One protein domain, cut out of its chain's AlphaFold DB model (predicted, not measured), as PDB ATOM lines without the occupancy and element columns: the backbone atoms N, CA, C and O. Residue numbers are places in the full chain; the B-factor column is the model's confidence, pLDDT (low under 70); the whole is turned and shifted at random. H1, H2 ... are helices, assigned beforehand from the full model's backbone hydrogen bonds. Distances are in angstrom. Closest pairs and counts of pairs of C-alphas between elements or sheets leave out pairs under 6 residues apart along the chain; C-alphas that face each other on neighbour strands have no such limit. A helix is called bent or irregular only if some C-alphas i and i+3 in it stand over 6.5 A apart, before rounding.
ATOM      1  N   CYS A 355     -42.944 -30.014 -22.523       83.06
ATOM      2  CA  CYS A 355     -44.369 -29.864 -22.220       83.06
ATOM      3  C   CYS A 355     -44.765 -28.386 -22.136       83.06
ATOM      4  O   CYS A 355     -45.757 -28.001 -22.751       83.06
ATOM      5  N   VAL A 356     -43.961 -27.552 -21.464       85.19
ATOM      6  CA  VAL A 356     -44.184 -26.098 -21.387       85.19
ATOM      7  C   VAL A 356     -44.157 -25.475 -22.786       85.19
ATOM      8  O   VAL A 356     -45.082 -24.760 -23.162       85.19
ATOM      9  N   LYS A 357     -43.150 -25.796 -23.611       88.00
ATOM     10  CA  LYS A 357     -43.047 -25.264 -24.985       88.00
ATOM     11  C   LYS A 357     -44.186 -25.736 -25.889       88.00
ATOM     12  O   LYS A 357     -44.675 -24.946 -26.695       88.00
ATOM     13  N   LEU A 358     -44.630 -26.986 -25.756       86.88
ATOM     14  CA  LEU A 358     -45.761 -27.513 -26.522       86.88
ATOM     15  C   LEU A 358     -47.083 -26.851 -26.102       86.88
ATOM     16  O   LEU A 358     -47.862 -26.465 -26.969       86.88
ATOM     17  N   ASP A 359     -47.314 -26.657 -24.802       86.88
ATOM     18  CA  ASP A 359     -48.478 -25.931 -24.282       86.88
ATOM     19  C   ASP A 359     -48.476 -24.460 -24.733       86.88
ATOM     20  O   ASP A 359     -49.498 -23.969 -25.206       86.88
ATOM     21  N   CYS A 360     -47.323 -23.777 -24.725       88.75
ATOM     22  CA  CYS A 360     -47.191 -22.442 -25.316       88.75
ATOM     23  C   CYS A 360     -47.595 -22.416 -26.800       88.75
ATOM     24  O   CYS A 360     -48.386 -21.558 -27.180       88.75
ATOM     25  N   LEU A 361     -47.109 -23.360 -27.618       89.81
ATOM     26  CA  LEU A 361     -47.440 -23.448 -29.050       89.81
ATOM     27  C   LEU A 361     -48.928 -23.748 -29.307       89.81
ATOM     28  O   LEU A 361     -49.491 -23.258 -30.287       89.81
ATOM     29  N   ILE A 362     -49.571 -24.527 -28.431       89.94
ATOM     30  CA  ILE A 362     -51.011 -24.820 -28.503       89.94
ATOM     31  C   ILE A 362     -51.835 -23.597 -28.074       89.94
ATOM     32  O   ILE A 362     -52.784 -23.222 -28.761       89.94
ATOM     33  N   ARG A 363     -51.481 -22.944 -26.959       89.19
ATOM     34  CA  ARG A 363     -52.200 -21.763 -26.446       89.19
ATOM     35  C   ARG A 363     -52.044 -20.534 -27.338       89.19
ATOM     36  O   ARG A 363     -52.965 -19.727 -27.395       89.19
ATOM     37  N   SER A 364     -50.922 -20.398 -28.043       90.12
ATOM     38  CA  SER A 364     -50.718 -19.338 -29.037       90.12
ATOM     39  C   SER A 364     -51.373 -19.633 -30.393       90.12
ATOM     40  O   SER A 364     -51.247 -18.820 -31.303       90.12
ATOM     41  N   GLY A 365     -52.017 -20.795 -30.567       88.88
ATOM     42  CA  GLY A 365     -52.641 -21.205 -31.829       88.88
ATOM     43  C   GLY A 365     -51.660 -21.545 -32.959       88.88
ATOM     44  O   GLY A 365     -52.092 -21.735 -34.089       88.88
ATOM     45  N   ILE A 366     -50.353 -21.641 -32.672       89.31
ATOM     46  CA  ILE A 366     -49.320 -22.017 -33.659       89.31
ATOM     47  C   ILE A 366     -49.406 -23.516 -33.988       89.31
ATOM     48  O   ILE A 366     -49.034 -23.934 -35.081       89.31
ATOM     49  N   ILE A 367     -49.907 -24.317 -33.045       89.12
ATOM     50  CA  ILE A 367     -50.324 -25.703 -33.259       89.12
ATOM     51  C   ILE A 367     -51.793 -25.811 -32.841       89.12
ATOM     52  O   ILE A 367     -52.109 -25.826 -31.649       89.12
ATOM     53  N   SER A 368     -52.698 -25.901 -33.811       90.94
ATOM     54  CA  SER A 368     -54.106 -26.195 -33.549       90.94
ATOM     55  C   SER A 368     -54.272 -27.624 -33.029       90.94
ATOM     56  O   SER A 368     -53.532 -28.539 -33.394       90.94
ATOM     57  N   LYS A 369     -55.310 -27.854 -32.218       87.75
ATOM     58  CA  LYS A 369     -55.705 -29.211 -31.800       87.75
ATOM     59  C   LYS A 369     -56.264 -30.044 -32.959       87.75
ATOM     60  O   LYS A 369     -56.309 -31.271 -32.861       87.75
ATOM     61  N   ASP A 370     -56.645 -29.382 -34.048       89.62
ATOM     62  CA  ASP A 370     -57.091 -30.018 -35.283       89.62
ATOM     63  C   ASP A 370     -55.943 -30.317 -36.260       89.62
ATOM     64  O   ASP A 370     -56.144 -31.084 -37.203       89.62
ATOM     65  N   ASP A 371     -54.734 -29.795 -36.016       89.75
ATOM     66  CA  ASP A 371     -53.590 -30.025 -36.897       89.75
ATOM     67  C   ASP A 371     -53.132 -31.481 -36.863       89.75
ATOM     68  O   ASP A 371     -52.996 -32.112 -35.809       89.75
ATOM     69  N   ILE A 372     -52.752 -31.987 -38.036       91.38
ATOM     70  CA  ILE A 372     -52.224 -33.343 -38.196       91.38
ATOM     71  C   ILE A 372     -50.978 -33.605 -37.333       91.38
ATOM     72  O   ILE A 372     -50.770 -34.722 -36.859       91.38
ATOM     73  N   PHE A 373     -50.176 -32.568 -37.063       89.12
ATOM     74  CA  PHE A 373     -49.020 -32.640 -36.169       89.12
ATOM     75  C   PHE A 373     -49.439 -32.857 -34.707       89.12
ATOM     76  O   PHE A 373     -48.891 -33.737 -34.043       89.12
ATOM     77  N   TYR A 374     -50.459 -32.139 -34.223       91.00
ATOM     78  CA  TYR A 374     -51.014 -32.345 -32.884       91.00
ATOM     79  C   TYR A 374     -51.670 -33.721 -32.753       91.00
ATOM     80  O   TYR A 374     -51.362 -34.458 -31.815       91.00
ATOM     81  N   LYS A 375     -52.523 -34.102 -33.715       92.62
ATOM     82  CA  LYS A 375     -53.182 -35.419 -33.750       92.62
ATOM     83  C   LYS A 375     -52.145 -36.548 -33.731       92.62
ATOM     84  O   LYS A 375     -52.259 -37.470 -32.923       92.62
ATOM     85  N   HIS A 376     -51.068 -36.424 -34.510       90.31
ATOM     86  CA  HIS A 376     -49.975 -37.395 -34.510       90.31
ATOM     87  C   HIS A 376     -49.181 -37.427 -33.191       90.31
ATOM     88  O   HIS A 376     -48.905 -38.516 -32.688       90.31
ATOM     89  N   ILE A 377     -48.840 -36.280 -32.588       87.75
ATOM     90  CA  ILE A 377     -48.147 -36.238 -31.285       87.75
ATOM     91  C   ILE A 377     -49.012 -36.858 -30.182       87.75
ATOM     92  O   ILE A 377     -48.524 -37.693 -29.420       87.75
ATOM     93  N   LYS A 378     -50.298 -36.496 -30.125       88.44
ATOM     94  CA  LYS A 378     -51.291 -37.049 -29.197       88.44
ATOM     95  C   LYS A 378     -51.360 -38.576 -29.309       88.44
ATOM     96  O   LYS A 378     -51.276 -39.259 -28.290       88.44
ATOM     97  N   ASP A 379     -51.436 -39.104 -30.531       88.25
ATOM     98  CA  ASP A 379     -51.397 -40.545 -30.798       88.25
ATOM     99  C   ASP A 379     -50.089 -41.190 -30.325       88.25
ATOM    100  O   ASP A 379     -50.122 -42.207 -29.634       88.25
ATOM    101  N   VAL A 380     -48.934 -40.597 -30.646       84.44
ATOM    102  CA  VAL A 380     -47.613 -41.112 -30.247       84.44
ATOM    103  C   VAL A 380     -47.476 -41.176 -28.727       84.44
ATOM    104  O   VAL A 380     -47.074 -42.215 -28.199       84.44
ATOM    105  N   VAL A 381     -47.847 -40.112 -28.009       82.75
ATOM    106  CA  VAL A 381     -47.805 -40.067 -26.538       82.75
ATOM    107  C   VAL A 381     -48.765 -41.097 -25.940       82.75
ATOM    108  O   VAL A 381     -48.359 -41.889 -25.089       82.75
ATOM    109  N   PHE A 382     -50.008 -41.173 -26.428       82.38
ATOM    110  CA  PHE A 382     -50.978 -42.161 -25.948       82.38
ATOM    111  C   PHE A 382     -50.523 -43.605 -26.229       82.38
ATOM    112  O   PHE A 382     -50.727 -44.491 -25.402       82.38
ATOM    113  N   ASN A 383     -49.855 -43.853 -27.358       79.56
ATOM    114  CA  ASN A 383     -49.266 -45.148 -27.695       79.56
ATOM    115  C   ASN A 383     -48.078 -45.510 -26.783       79.56
ATOM    116  O   ASN A 383     -47.902 -46.680 -26.456       79.56
ATOM    117  N   PHE A 384     -47.277 -44.539 -26.328       75.44
ATOM    118  CA  PHE A 384     -46.210 -44.799 -25.353       75.44
ATOM    119  C   PHE A 384     -46.750 -45.159 -23.961       75.44
ATOM    120  O   PHE A 384     -46.208 -46.067 -23.331       75.44
ATOM    121  N   VAL A 385     -47.815 -44.496 -23.496       75.94
ATOM    122  CA  VAL A 385     -48.419 -44.768 -22.177       75.94
ATOM    123  C   VAL A 385     -49.306 -46.023 -22.204       75.94
ATOM    124  O   VAL A 385     -49.232 -46.860 -21.304       75.94
ATOM    125  N   TYR A 386     -50.109 -46.205 -23.258       78.69
ATOM    126  CA  TYR A 386     -51.127 -47.259 -23.363       78.69
ATOM    127  C   TYR A 386     -51.028 -48.102 -24.663       78.69
ATOM    128  O   TYR A 386     -52.020 -48.258 -25.387       78.69
ATOM    129  N   PRO A 387     -49.879 -48.752 -24.954       70.69
ATOM    130  CA  PRO A 387     -49.600 -49.438 -26.233       70.69
ATOM    131  C   PRO A 387     -50.504 -50.642 -26.568       70.69
ATOM    132  O   PRO A 387     -50.357 -51.254 -27.627       70.69
ATOM    133  N   ARG A 388     -51.407 -51.049 -25.664       71.44
ATOM    134  CA  ARG A 388     -52.336 -52.180 -25.860       71.44
ATOM    135  C   ARG A 388     -53.771 -51.764 -26.187       71.44
ATOM    136  O   ARG A 388     -54.487 -52.564 -26.781       71.44
ATOM    137  N   SER A 389     -54.186 -50.561 -25.792       78.12
ATOM    138  CA  SER A 389     -55.534 -50.019 -26.026       78.12
ATOM    139  C   SER A 389     -55.547 -48.875 -27.041       78.12
ATOM    140  O   SER A 389     -56.601 -48.593 -27.609       78.12
ATOM    141  N   HIS A 390     -54.394 -48.252 -27.306       82.69
ATOM    142  CA  HIS A 390     -54.253 -47.196 -28.302       82.69
ATOM    143  C   HIS A 390     -54.793 -47.602 -29.688       82.69
ATOM    144  O   HIS A 390     -54.487 -48.670 -30.227       82.69
ATOM    145  N   ARG A 391     -55.562 -46.691 -30.290       85.94
ATOM    146  CA  ARG A 391     -55.955 -46.701 -31.701       85.94
ATOM    147  C   ARG A 391     -55.546 -45.353 -32.286       85.94
ATOM    148  O   ARG A 391     -55.988 -44.339 -31.758       85.94
ATOM    149  N   TYR A 392     -54.758 -45.365 -33.359       87.62
ATOM    150  CA  TYR A 392     -54.440 -44.152 -34.114       87.62
ATOM    151  C   TYR A 392     -55.708 -43.516 -34.686       87.62
ATOM    152  O   TYR A 392     -56.621 -44.239 -35.121       87.62
ATOM    153  N   ASP A 393     -55.703 -42.190 -34.736       90.31
ATOM    154  CA  ASP A 393     -56.682 -41.349 -35.413       90.31
ATOM    155  C   ASP A 393     -56.822 -41.746 -36.899       90.31
ATOM    156  O   ASP A 393     -55.904 -42.298 -37.518       90.31
ATOM    157  N   ASN A 394     -57.994 -41.494 -37.484       90.00
ATOM    158  CA  ASN A 394     -58.231 -41.743 -38.903       90.00
ATOM    159  C   ASN A 394     -57.355 -40.828 -39.765       90.00
ATOM    160  O   ASN A 394     -56.699 -41.322 -40.681       90.00
ATOM    161  N   GLU A 395     -57.278 -39.538 -39.426       91.44
ATOM    162  CA  GLU A 395     -56.509 -38.546 -40.186       91.44
ATOM    163  C   GLU A 395     -55.007 -38.845 -40.131       91.44
ATOM    164  O   GLU A 395     -54.307 -38.720 -41.131       91.44
ATOM    165  N   VAL A 396     -54.503 -39.330 -38.989       91.12
ATOM    166  CA  VAL A 396     -53.101 -39.762 -38.842       91.12
ATOM    167  C   VAL A 396     -52.803 -40.972 -39.732       91.12
ATOM    168  O   VAL A 396     -51.733 -41.045 -40.334       91.12
ATOM    169  N   ILE A 397     -53.738 -41.914 -39.886       90.50
ATOM    170  CA  ILE A 397     -53.553 -43.047 -40.805       90.50
ATOM    171  C   ILE A 397     -53.662 -42.605 -42.272       90.50
ATOM    172  O   ILE A 397     -52.895 -43.085 -43.109       90.50
ATOM    173  N   GLU A 398     -54.568 -41.684 -42.591       90.44
ATOM    174  CA  GLU A 398     -54.716 -41.116 -43.933       90.44
ATOM    175  C   GLU A 398     -53.478 -40.312 -44.351       90.44
ATOM    176  O   GLU A 398     -52.924 -40.552 -45.420       90.44
ATOM    177  N   PHE A 399     -52.945 -39.469 -43.466       90.88
ATOM    178  CA  PHE A 399     -51.688 -38.745 -43.654       90.88
ATOM    179  C   PHE A 399     -50.510 -39.685 -43.947       90.88
ATOM    180  O   PHE A 399     -49.764 -39.457 -44.900       90.88
ATOM    181  N   PHE A 400     -50.367 -40.788 -43.203       89.88
ATOM    182  CA  PHE A 400     -49.322 -41.783 -43.477       89.88
ATOM    183  C   PHE A 400     -49.558 -42.563 -44.786       89.88
ATOM    184  O   PHE A 400     -48.590 -42.855 -45.492       89.88
ATOM    185  N   ASN A 401     -50.810 -42.838 -45.173       89.56
ATOM    186  CA  ASN A 401     -51.134 -43.372 -46.504       89.56
ATOM    187  C   ASN A 401     -50.772 -42.371 -47.624       89.56
ATOM    188  O   ASN A 401     -50.192 -42.774 -48.633       89.56
ATOM    189  N   THR A 402     -51.027 -41.076 -47.436       89.62
ATOM    190  CA  THR A 402     -50.682 -40.001 -48.384       89.62
ATOM    191  C   THR A 402     -49.168 -39.801 -48.501       89.62
ATOM    192  O   THR A 402     -48.644 -39.716 -49.611       89.62
ATOM    193  N   ILE A 403     -48.428 -39.844 -47.387       88.62
ATOM    194  CA  ILE A 403     -46.953 -39.889 -47.381       88.62
ATOM    195  C   ILE A 403     -46.444 -41.095 -48.178       88.62
ATOM    196  O   ILE A 403     -45.527 -40.954 -48.987       88.62
ATOM    197  N   ARG A 404     -47.027 -42.284 -47.965       88.62
ATOM    198  CA  ARG A 404     -46.656 -43.508 -48.689       88.62
ATOM    199  C   ARG A 404     -46.944 -43.394 -50.187       88.62
ATOM    200  O   ARG A 404     -46.159 -43.902 -50.982       88.62
ATOM    201  N   TYR A 405     -48.041 -42.743 -50.567       87.38
ATOM    202  CA  TYR A 405     -48.418 -42.517 -51.961       87.38
ATOM    203  C   TYR A 405     -47.455 -41.547 -52.665       87.38
ATOM    204  O   TYR A 405     -46.909 -41.883 -53.712       87.38
ATOM    205  N   LEU A 406     -47.186 -40.381 -52.064       89.44
ATOM    206  CA  LEU A 406     -46.359 -39.326 -52.666       89.44
ATOM    207  C   LEU A 406     -44.848 -39.605 -52.572       89.44
ATOM    208  O   LEU A 406     -44.108 -39.380 -53.525       89.44
ATOM    209  N   GLY A 407     -44.380 -40.076 -51.413       86.81
ATOM    210  CA  GLY A 407     -42.959 -40.279 -51.105       86.81
ATOM    211  C   GLY A 407     -42.497 -41.740 -51.119       86.81
ATOM    212  O   GLY A 407     -41.320 -42.009 -50.864       86.81
ATOM    213  N   GLY A 408     -43.396 -42.693 -51.375       88.56
ATOM    214  CA  GLY A 408     -43.107 -44.125 -51.327       88.56
ATOM    215  C   GLY A 408     -42.903 -44.676 -49.909       88.56
ATOM    216  O   GLY A 408     -42.777 -43.952 -48.918       88.56
ATOM    217  N   GLU A 409     -42.801 -46.004 -49.813       85.06
ATOM    218  CA  GLU A 409     -42.632 -46.707 -48.532       85.06
ATOM    219  C   GLU A 409     -41.334 -46.315 -47.795       85.06
ATOM    220  O   GLU A 409     -41.254 -46.407 -46.575       85.06
ATOM    221  N   SER A 410     -40.307 -45.836 -48.507       83.38
ATOM    222  CA  SER A 410     -39.087 -45.299 -47.891       83.38
ATOM    223  C   SER A 410     -39.347 -44.049 -47.049       83.38
ATOM    224  O   SER A 410     -38.725 -43.892 -46.001       83.38
ATOM    225  N   THR A 411     -40.268 -43.183 -47.479       85.81
ATOM    226  CA  THR A 411     -40.591 -41.927 -46.785       85.81
ATOM    227  C   THR A 411     -41.586 -42.175 -45.651       85.81
ATOM    228  O   THR A 411     -41.390 -41.656 -44.553       85.81
ATOM    229  N   GLU A 412     -42.566 -43.067 -45.857       85.25
ATOM    230  CA  GLU A 412     -43.415 -43.597 -44.775       85.25
ATOM    231  C   GLU A 412     -42.548 -44.209 -43.665       85.25
ATOM    232  O   GLU A 412     -42.656 -43.815 -42.508       85.25
ATOM    233  N   ASN A 413     -41.631 -45.124 -44.002       79.75
ATOM    234  CA  ASN A 413     -40.761 -45.782 -43.025       79.75
ATOM    235  C   ASN A 413     -39.737 -44.832 -42.374       79.75
ATOM    236  O   ASN A 413     -39.332 -45.086 -41.239       79.75
ATOM    237  N   PHE A 414     -39.327 -43.752 -43.048       81.62
ATOM    238  CA  PHE A 414     -38.474 -42.716 -42.460       81.62
ATOM    239  C   PHE A 414     -39.216 -41.940 -41.364       81.62
ATOM    240  O   PHE A 414     -38.731 -41.883 -40.234       81.62
ATOM    241  N   LEU A 415     -40.413 -41.421 -41.665       80.19
ATOM    242  CA  LEU A 415     -41.227 -40.671 -40.698       80.19
ATOM    243  C   LEU A 415     -41.798 -41.569 -39.589       80.19
ATOM    244  O   LEU A 415     -41.855 -41.158 -38.436       80.19
ATOM    245  N   ARG A 416     -42.155 -42.822 -39.908       78.62
ATOM    246  CA  ARG A 416     -42.654 -43.828 -38.951       78.62
ATOM    247  C   ARG A 416     -41.579 -44.312 -37.967       78.62
ATOM    248  O   ARG A 416     -41.915 -44.830 -36.900       78.62
ATOM    249  N   GLY A 417     -40.307 -44.220 -38.358       74.00
ATOM    250  CA  GLY A 417     -39.170 -44.751 -37.613       74.00
ATOM    251  C   GLY A 417     -39.127 -46.289 -37.509       74.00
ATOM    252  O   GLY A 417     -40.002 -47.010 -38.007       74.00
ATOM    253  N   PRO A 418     -38.093 -46.839 -36.839       63.34
ATOM    254  CA  PRO A 418     -37.974 -48.277 -36.618       63.34
ATOM    255  C   PRO A 418     -39.055 -48.790 -35.657       63.34
ATOM    256  O   PRO A 418     -39.683 -49.813 -35.934       63.34
ATOM    257  N   GLY A 419     -39.299 -48.064 -34.561       63.66
ATOM    258  CA  GLY A 419     -40.285 -48.382 -33.530       63.66
ATOM    259  C   GLY A 419     -40.298 -49.857 -33.114       63.66
ATOM    260  O   GLY A 419     -39.257 -50.494 -32.989       63.66
ATOM    261  N   PHE A 440     -40.602 -40.483 -33.404       64.81
ATOM    262  CA  PHE A 440     -42.052 -40.359 -33.573       64.81
ATOM    263  C   PHE A 440     -42.579 -41.630 -34.256       64.81
ATOM    264  O   PHE A 440     -42.018 -42.095 -35.247       64.81
ATOM    265  N   HIS A 441     -43.588 -42.257 -33.652       73.38
ATOM    266  CA  HIS A 441     -44.075 -43.579 -34.043       73.38
ATOM    267  C   HIS A 441     -45.311 -43.452 -34.934       73.38
ATOM    268  O   HIS A 441     -46.409 -43.206 -34.446       73.38
ATOM    269  N   GLY A 442     -45.147 -43.660 -36.238       80.75
ATOM    270  CA  GLY A 442     -46.287 -43.730 -37.154       80.75
ATOM    271  C   GLY A 442     -47.096 -45.034 -37.024       80.75
ATOM    272  O   GLY A 442     -46.576 -46.046 -36.528       80.75
ATOM    273  N   PRO A 443     -48.345 -45.058 -37.530       85.12
ATOM    274  CA  PRO A 443     -49.128 -46.282 -37.670       85.12
ATOM    275  C   PRO A 443     -48.363 -47.350 -38.467       85.12
ATOM    276  O   PRO A 443     -47.563 -47.058 -39.355       85.12
ATOM    277  N   SER A 444     -48.578 -48.626 -38.137       80.00
ATOM    278  CA  SER A 444     -47.892 -49.721 -38.836       80.00
ATOM    279  C   SER A 444     -48.424 -49.886 -40.261       80.00
ATOM    280  O   SER A 444     -49.617 -49.702 -40.479       80.00
ATOM    281  N   SER A 445     -47.608 -50.367 -41.206       79.75
ATOM    282  CA  SER A 445     -48.070 -50.666 -42.576       79.75
ATOM    283  C   SER A 445     -49.297 -51.600 -42.617       79.75
ATOM    284  O   SER A 445     -50.105 -51.496 -43.534       79.75
ATOM    285  N   ALA A 446     -49.478 -52.477 -41.619       81.19
ATOM    286  CA  ALA A 446     -50.655 -53.341 -41.476       81.19
ATOM    287  C   ALA A 446     -51.870 -52.640 -40.825       81.19
ATOM    288  O   ALA A 446     -52.993 -53.126 -40.935       81.19
ATOM    289  N   THR A 447     -51.658 -51.510 -40.146       83.38
ATOM    290  CA  THR A 447     -52.703 -50.567 -39.719       83.38
ATOM    291  C   THR A 447     -53.139 -49.718 -40.913       83.38
ATOM    292  O   THR A 447     -54.333 -49.649 -41.192       83.38
ATOM    293  N   CYS A 448     -52.174 -49.157 -41.655       84.81
ATOM    294  CA  CYS A 448     -52.393 -48.370 -42.868       84.81
ATOM    295  C   CYS A 448     -53.199 -49.167 -43.899       84.81
ATOM    296  O   CYS A 448     -54.296 -48.753 -44.253       84.81
ATOM    297  N   ALA A 449     -52.739 -50.369 -44.276       80.44
ATOM    298  CA  ALA A 449     -53.422 -51.238 -45.241       80.44
ATOM    299  C   ALA A 449     -54.849 -51.649 -44.823       80.44
ATOM    300  O   ALA A 449     -55.704 -51.864 -45.676       80.44
ATOM    301  N   LYS A 450     -55.143 -51.725 -43.517       81.44
ATOM    302  CA  LYS A 450     -56.498 -52.019 -43.015       81.44
ATOM    303  C   LYS A 450     -57.462 -50.840 -43.092       81.44
ATOM    304  O   LYS A 450     -58.665 -51.069 -43.036       81.44
ATOM    305  N   ARG A 451     -56.951 -49.610 -43.196       78.25
ATOM    306  CA  ARG A 451     -57.745 -48.396 -43.433       78.25
ATOM    307  C   ARG A 451     -57.386 -47.712 -44.756       78.25
ATOM    308  O   ARG A 451     -57.619 -46.521 -44.913       78.25
ATOM    309  N   GLN A 452     -56.804 -48.445 -45.706       73.62
ATOM    310  CA  GLN A 452     -56.709 -47.969 -47.082       73.62
ATOM    311  C   GLN A 452     -58.107 -47.952 -47.696       73.62
ATOM    312  O   GLN A 452     -58.913 -48.854 -47.438       73.62
TER     313      GLN A 452
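AT A GLANCE: This is residues 355 to 419 and 440 to 452 of the 824 residues of an uncharacterized protein of Paramuricea clavata (UniProt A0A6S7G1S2). The longest helix, H3, folds back on itself as a V, and its first arm, H3a, is the meeting place: H2 meets it near the first residues of both, and short H4 packs on it. H1 sits off at the far end of the longest axis and touches no helix. The printed part has 78 residues with four named helices, in the order H1, H2, H3, H4, and no named strand; the class is all helix, the packing mostly crossed. The whole is compact, with a radius of gyration of the C-alphas of 13.1 A and spans of 35 by 29 by 21 A.

HOW THE PARTS SIT: Look first at H3, residues 394 to 416, assigned as one helix by its hydrogen bonds but bent: C-alphas 406 and 409 are 9.2 A apart. Its arms H3a, residues 394 to 406, and H3b, residues 409 to 416, touch, opposite ways at a steep tilt of 39 degrees; their closest C-alphas, Arg 404 and Glu 412, are 5.1 A apart. H2, residues 372 to 385, touches H3a with residues 372 to 376 alone, at a steep tilt of 66 degrees; the closest C-alphas are those of His 376 and Val 396, 5.8 A apart. H4, residues 445 to 451, touches residues 397 to 401 of H3a at a steep tilt of 64 degrees, closest at the C-alphas of Ile 397 and Cys 448, 5.8 A. H1, residues 355 to 363, is apart from H2. In H1, H2, H3a and H3b every O i to N i+4 pair is within hydrogen-bond range; in H4, 2 of 3 are.

IN THESE COORDINATES: Find C-alpha 394 at (-58.231, -41.743, -38.903); from there H3a runs 18.3 A, and H3b then runs 10.0 A. H2 starts at C-alpha 372, (-52.224, -33.343, -38.196), and spans 20.0 A. H1 spans 12.0 A, and H4 10.0 A, ending at C-alpha 451, (-57.745, -48.396, -43.433).

THE WHOLE: The C-alphas of Ser 364 and Ala 446, the two farthest apart, are 36.2 A apart. Residues 420 to 439 are not printed; C-alphas 419 and 440 are 8.2 A apart across this cut. The links H1 to H2 and H2 to H3 are short. Model confidence is under 70 at residues 418 to 419 and 440.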